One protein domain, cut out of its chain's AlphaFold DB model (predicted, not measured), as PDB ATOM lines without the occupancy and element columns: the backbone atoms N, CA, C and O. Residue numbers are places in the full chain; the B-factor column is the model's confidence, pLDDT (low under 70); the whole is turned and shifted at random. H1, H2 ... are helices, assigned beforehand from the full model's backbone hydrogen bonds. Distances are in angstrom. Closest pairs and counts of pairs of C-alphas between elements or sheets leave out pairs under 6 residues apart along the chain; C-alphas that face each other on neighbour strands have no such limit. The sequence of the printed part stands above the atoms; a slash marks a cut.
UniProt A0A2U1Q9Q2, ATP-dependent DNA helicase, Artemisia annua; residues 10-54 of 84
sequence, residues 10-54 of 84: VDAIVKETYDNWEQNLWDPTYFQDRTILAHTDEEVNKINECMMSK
ATOM      1  N   VAL A  10     -51.894 -43.455 -42.236       85.69
ATOM      2  CA  VAL A  10     -51.655 -44.227 -41.008       85.69
ATOM      3  C   VAL A  10     -50.281 -44.877 -41.068       85.69
ATOM      4  O   VAL A  10     -49.488 -44.717 -40.138       85.69
ATOM      5  N   ASP A  11     -49.957 -45.536 -42.182       84.62
ATOM      6  CA  ASP A  11     -48.653 -46.182 -42.351       84.62
ATOM      7  C   ASP A  11     -47.499 -45.175 -42.253       84.62
ATOM      8  O   ASP A  11     -46.476 -45.450 -41.619       84.62
ATOM      9  N   ALA A  12     -47.688 -43.973 -42.801       86.38
ATOM     10  CA  ALA A  12     -46.689 -42.917 -42.725       86.38
ATOM     11  C   ALA A  12     -46.454 -42.421 -41.290       86.38
ATOM     12  O   ALA A  12     -45.296 -42.291 -40.892       86.38
ATOM     13  N   ILE A  13     -47.508 -42.213 -40.488       88.69
ATOM     14  CA  ILE A  13     -47.362 -41.849 -39.065       88.69
ATOM     15  C   ILE A  13     -46.616 -42.956 -38.312       88.69
ATOM     16  O   ILE A  13     -45.690 -42.668 -37.553       88.69
ATOM     17  N   VAL A  14     -46.994 -44.220 -38.528       87.44
ATOM     18  CA  VAL A  14     -46.359 -45.375 -37.875       87.44
ATOM     19  C   VAL A  14     -44.878 -45.451 -38.246       87.44
ATOM     20  O   VAL A  14     -44.036 -45.658 -37.380       87.44
ATOM     21  N   LYS A  15     -44.532 -45.246 -39.518       86.25
ATOM     22  CA  LYS A  15     -43.146 -45.296 -39.996       86.25
ATOM     23  C   LYS A  15     -42.285 -44.144 -39.474       86.25
ATOM     24  O   LYS A  15     -41.123 -44.368 -39.155       86.25
ATOM     25  N   GLU A  16     -42.843 -42.938 -39.402       87.56
ATOM     26  CA  GLU A  16     -42.182 -41.757 -38.828       87.56
ATOM     27  C   GLU A  16     -41.986 -41.894 -37.312       87.56
ATOM     28  O   GLU A  16     -40.971 -41.456 -36.780       87.56
ATOM     29  N   THR A  17     -42.942 -42.508 -36.611       89.81
ATOM     30  CA  THR A  17     -42.896 -42.641 -35.147       89.81
ATOM     31  C   THR A  17     -42.022 -43.813 -34.696       89.81
ATOM     32  O   THR A  17     -41.342 -43.713 -33.671       89.81
ATOM     33  N   TYR A  18     -42.035 -44.919 -35.448       89.56
ATOM     34  CA  TYR A  18     -41.306 -46.152 -35.143       89.56
ATOM     35  C   TYR A  18     -40.279 -46.499 -36.227       89.56
ATOM     36  O   TYR A  18     -40.335 -47.525 -36.915       89.56
ATOM     37  N   ASP A  19     -39.295 -45.628 -36.364       85.94
ATOM     38  CA  ASP A  19     -38.115 -45.812 -37.190       85.94
ATOM     39  C   ASP A  19     -37.279 -47.035 -36.756       85.94
ATOM     40  O   ASP A  19     -36.878 -47.181 -35.603       85.94
ATOM     41  N   ASN A  20     -36.959 -47.917 -37.710       85.94
ATOM     42  CA  ASN A  20     -36.274 -49.200 -37.480       85.94
ATOM     43  C   ASN A  20     -37.090 -50.227 -36.664       85.94
ATOM     44  O   ASN A  20     -36.517 -50.996 -35.891       85.94
ATOM     45  N   TRP A  21     -38.413 -50.274 -36.864       85.50
ATOM     46  CA  TRP A  21     -39.347 -51.240 -36.259       85.50
ATOM     47  C   TRP A  21     -38.795 -52.670 -36.110       85.50
ATOM     48  O   TRP A  21     -38.774 -53.212 -35.010       85.50
ATOM     49  N   GLU A  22     -38.298 -53.275 -37.196       85.25
ATOM     50  CA  GLU A  22     -37.825 -54.671 -37.196       85.25
ATOM     51  C   GLU A  22     -36.659 -54.923 -36.229       85.25
ATOM     52  O   GLU A  22     -36.556 -56.002 -35.649       85.25
ATOM     53  N   GLN A  23     -35.790 -53.928 -36.039       88.38
ATOM     54  CA  GLN A  23     -34.623 -54.041 -35.160       88.38
ATOM     55  C   GLN A  23     -35.006 -53.891 -33.685       88.38
ATOM     56  O   GLN A  23     -34.336 -54.452 -32.822       88.38
ATOM     57  N   ASN A  24     -36.091 -53.166 -33.406       89.50
ATOM     58  CA  ASN A  24     -36.524 -52.826 -32.054       89.50
ATOM     59  C   ASN A  24     -37.763 -53.605 -31.588       89.50
ATOM     60  O   ASN A  24     -38.231 -53.398 -30.475       89.50
ATOM     61  N   LEU A  25     -38.282 -54.522 -32.409       86.31
ATOM     62  CA  LEU A  25     -39.506 -55.282 -32.139       86.31
ATOM     63  C   LEU A  25     -39.510 -55.984 -30.773       86.31
ATOM     64  O   LEU A  25     -40.549 -56.118 -30.132       86.31
ATOM     65  N   TRP A  26     -38.337 -56.443 -30.342       85.81
ATOM     66  CA  TRP A  26     -38.148 -57.191 -29.100       85.81
ATOM     67  C   TRP A  26     -37.647 -56.327 -27.942       85.81
ATOM     68  O   TRP A  26     -37.413 -56.855 -26.856       85.81
ATOM     69  N   ASP A  27     -37.467 -55.022 -28.160       89.88
ATOM     70  CA  ASP A  27     -37.084 -54.074 -27.122       89.88
ATOM     71  C   ASP A  27     -38.341 -53.418 -26.522       89.88
ATOM     72  O   ASP A  27     -38.951 -52.543 -27.142       89.88
ATOM     73  N   PRO A  28     -38.743 -53.795 -25.296       84.44
ATOM     74  CA  PRO A  28     -39.924 -53.228 -24.659       84.44
ATOM     75  C   PRO A  28     -39.761 -51.749 -24.286       84.44
ATOM     76  O   PRO A  28     -40.764 -51.102 -23.997       84.44
ATOM     77  N   THR A  29     -38.538 -51.209 -24.249       89.94
ATOM     78  CA  THR A  29     -38.286 -49.796 -23.920       89.94
ATOM     79  C   THR A  29     -38.465 -48.883 -25.124       89.94
ATOM     80  O   THR A  29     -38.909 -47.747 -24.974       89.94
ATOM     81  N   TYR A  30     -38.218 -49.400 -26.330       90.00
ATOM     82  CA  TYR A  30     -38.303 -48.636 -27.568       90.00
ATOM     83  C   TYR A  30     -39.686 -47.998 -27.788       90.00
ATOM     84  O   TYR A  30     -39.777 -46.859 -28.242       90.00
ATOM     85  N   PHE A  31     -40.759 -48.700 -27.421       87.75
ATOM     86  CA  PHE A  31     -42.135 -48.236 -27.619       87.75
ATOM     87  C   PHE A  31     -42.645 -47.276 -26.533       87.75
ATOM     88  O   PHE A  31     -43.664 -46.620 -26.744       87.75
ATOM     89  N   GLN A  32     -41.971 -47.173 -25.381       88.81
ATOM     90  CA  GLN A  32     -42.514 -46.482 -24.199       88.81
ATOM     91  C   GLN A  32     -42.650 -44.967 -24.389       88.81
ATOM     92  O   GLN A  32     -43.644 -44.391 -23.955       88.81
ATOM     93  N   ASP A  33     -41.711 -44.339 -25.097       87.56
ATOM     94  CA  ASP A  33     -41.694 -42.882 -25.311       87.56
ATOM     95  C   ASP A  33     -42.277 -42.462 -26.674       87.56
ATOM     96  O   ASP A  33     -42.165 -41.309 -27.093       87.56
ATOM     97  N   ARG A  34     -42.889 -43.405 -27.398       88.81
ATOM     98  CA  ARG A  34     -43.325 -43.245 -28.794       88.81
ATOM     99  C   ARG A  34     -44.817 -43.523 -28.926       88.81
ATOM    100  O   ARG A  34     -45.235 -44.411 -29.658       88.81
ATOM    101  N   THR A  35     -45.640 -42.797 -28.176       88.31
ATOM    102  CA  THR A  35     -47.101 -42.958 -28.221       88.31
ATOM    103  C   THR A  35     -47.708 -42.165 -29.376       88.31
ATOM    104  O   THR A  35     -47.456 -40.964 -29.489       88.31
ATOM    105  N   ILE A  36     -48.571 -42.793 -30.174       88.38
ATOM    106  CA  ILE A  36     -49.419 -42.091 -31.145       88.38
ATOM    107  C   ILE A  36     -50.790 -41.871 -30.505       88.38
ATOM    108  O   ILE A  36     -51.453 -42.823 -30.102       88.38
ATOM    109  N   LEU A  37     -51.211 -40.610 -30.414       89.00
ATOM    110  CA  LEU A  37     -52.526 -40.223 -29.906       89.00
ATOM    111  C   LEU A  37     -53.405 -39.770 -31.072       89.00
ATOM    112  O   LEU A  37     -52.978 -38.947 -31.882       89.00
ATOM    113  N   ALA A  38     -54.634 -40.278 -31.130       88.12
ATOM    114  CA  ALA A  38     -55.651 -39.846 -32.083       88.12
ATOM    115  C   ALA A  38     -56.885 -39.305 -31.349       88.12
ATOM    116  O   ALA A  38     -57.028 -39.479 -30.139       88.12
ATOM    117  N   HIS A  39     -57.752 -38.593 -32.071       84.88
ATOM    118  CA  HIS A  39     -58.903 -37.922 -31.470       84.88
ATOM    119  C   HIS A  39     -60.042 -38.894 -31.142       84.88
ATOM    120  O   HIS A  39     -60.770 -38.676 -30.174       84.88
ATOM    121  N   THR A  40     -60.196 -39.948 -31.948       90.75
ATOM    122  CA  THR A  40     -61.282 -40.925 -31.830       90.75
ATOM    123  C   THR A  40     -60.766 -42.347 -31.638       90.75
ATOM    124  O   THR A  40     -59.703 -42.710 -32.144       90.75
ATOM    125  N   ASP A  41     -61.562 -43.181 -30.967       89.88
ATOM    126  CA  ASP A  41     -61.250 -44.604 -30.787       89.88
ATOM    127  C   ASP A  41     -61.140 -45.346 -32.127       89.88
ATOM    128  O   ASP A  41     -60.311 -46.239 -32.275       89.88
ATOM    129  N   GLU A  42     -61.935 -44.958 -33.132       90.06
ATOM    130  CA  GLU A  42     -61.879 -45.556 -34.471       90.06
ATOM    131  C   GLU A  42     -60.516 -45.317 -35.140       90.06
ATOM    132  O   GLU A  42     -59.947 -46.220 -35.753       90.06
ATOM    133  N   GLU A  43     -59.966 -44.110 -35.008       86.94
ATOM    134  CA  GLU A  43     -58.641 -43.780 -35.532       86.94
ATOM    135  C   GLU A  43     -57.533 -44.509 -34.766       86.94
ATOM    136  O   GLU A  43     -56.615 -45.039 -35.391       86.94
ATOM    137  N   VAL A  44     -57.642 -44.598 -33.433       88.38
ATOM    138  CA  VAL A  44     -56.715 -45.393 -32.609       88.38
ATOM    139  C   VAL A  44     -56.743 -46.861 -33.036       88.38
ATOM    140  O   VAL A  44     -55.688 -47.479 -33.179       88.38
ATOM    141  N   ASN A  45     -57.927 -47.417 -33.297       89.19
ATOM    142  CA  ASN A  45     -58.059 -48.805 -33.717       89.19
ATOM    143  C   ASN A  45     -57.398 -49.056 -35.082       89.19
ATOM    144  O   ASN A  45     -56.647 -50.017 -35.217       89.19
ATOM    145  N   LYS A  46     -57.573 -48.152 -36.057       88.62
ATOM    146  CA  LYS A  46     -56.890 -48.231 -37.367       88.62
ATOM    147  C   LYS A  46     -55.368 -48.228 -37.225       88.62
ATOM    148  O   LYS A  46     -54.676 -48.993 -37.895       88.62
ATOM    149  N   ILE A  47     -54.841 -47.381 -36.341       89.56
ATOM    150  CA  ILE A  47     -53.406 -47.312 -36.047       89.56
ATOM    151  C   ILE A  47     -52.917 -48.617 -35.399       89.56
ATOM    152  O   ILE A  47     -51.900 -49.167 -35.825       89.56
ATOM    153  N   ASN A  48     -53.649 -49.140 -34.414       88.31
ATOM    154  CA  ASN A  48     -53.301 -50.385 -33.730       88.31
ATOM    155  C   ASN A  48     -53.321 -51.590 -34.681       88.31
ATOM    156  O   ASN A  48     -52.376 -52.377 -34.676       88.31
ATOM    157  N   GLU A  49     -54.344 -51.720 -35.525       88.50
ATOM    158  CA  GLU A  49     -54.434 -52.783 -36.536       88.50
ATOM    159  C   GLU A  49     -53.267 -52.714 -37.530       88.50
ATOM    160  O   GLU A  49     -52.625 -53.729 -37.812       88.50
ATOM    161  N   CYS A  50     -52.928 -51.508 -38.003       88.25
ATOM    162  CA  CYS A  50     -51.770 -51.294 -38.867       88.25
ATOM    163  C   CYS A  50     -50.478 -51.766 -38.185       88.25
ATOM    164  O   CYS A  50     -49.712 -52.527 -38.779       88.25
ATOM    165  N   MET A  51     -50.248 -51.384 -36.925       86.69
ATOM    166  CA  MET A  51     -49.060 -51.803 -36.178       86.69
ATOM    167  C   MET A  51     -49.004 -53.308 -35.937       86.69
ATOM    168  O   MET A  51     -47.951 -53.910 -36.128       86.69
ATOM    169  N   MET A  52     -50.123 -53.925 -35.561       86.50
ATOM    170  CA  MET A  52     -50.208 -55.360 -35.274       86.50
ATOM    171  C   MET A  52     -49.947 -56.236 -36.505       86.50
ATOM    172  O   MET A  52     -49.554 -57.389 -36.353       86.50
ATOM    173  N   SER A  53     -50.098 -55.693 -37.717       84.94
ATOM    174  CA  SER A  53     -49.809 -56.408 -38.969       84.94
ATOM    175  C   SER A  53     -48.314 -56.511 -39.323       84.94
ATOM    176  O   SER A  53     -47.941 -57.305 -40.184       84.94
ATOM    177  N   LYS A  54     -47.447 -55.714 -38.678       83.56
ATOM    178  CA  LYS A  54     -46.015 -55.588 -39.018       83.56
ATOM    179  C   LYS A  54     -45.080 -56.631 -38.380       83.56
ATOM    180  O   LYS A  54     -44.104 -57.003 -39.033       83.56
TER     181      LYS A  54
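AT A GLANCE: This is residues 10 to 54 of the 84 residues of the protein "ATP-dependent DNA helicase" of Artemisia annua (UniProt A0A2U1Q9Q2). The longest helix, H3, has H1 packed at a steep angle on its residues 46 to 51, while the short H2 sits at the far end of the domain and a long unnamed stretch, residues 25 to 40, returns from H2 to H3. The printed part has 45 residues with three named helices, in the order H1, H2, H3, and no named strand: all helix. It is compact, with a radius of gyration of the C-alphas of 10.5 A, and only just elongated, spanning 29 by 19 by 16 A.

HOW THE PARTS SIT: Start at H3, residues 41 to 52; its residues 46 to 51 alone touch H1, residues 10 to 17. Their closest C-alphas, those of Ile 47 and Val 10, are 6.1 A apart. They run the same way at a steep tilt of 69.5 degrees, only just short of about perpendicular. H2, residues 21 to 24, is close to H1 but not clearly touching; their closest C-alphas, Trp 21 and Lys 15, are 8.0 A apart. H2 and H3 are apart. In H1 and H3 every O i to N i+4 pair is within hydrogen-bond range; H2 is too short for one.

IN THESE COORDINATES: Find C-alpha 41 at (-61.250, -44.604, -30.787); H3 runs 16.1 A to C-alpha 52. H1 begins at C-alpha 10, (-51.655, -44.227, -41.008), and covers 10.7 A; H2 covers 5.3 A.

THE WHOLE: Look to Gln 23 and Thr 40 for the C-alphas farthest apart, 29.9 A. The link from H1 to H2 is tight, that from H2 to H3 long. The printed part has no cut, and no printed residue is under 70 in pLDDT.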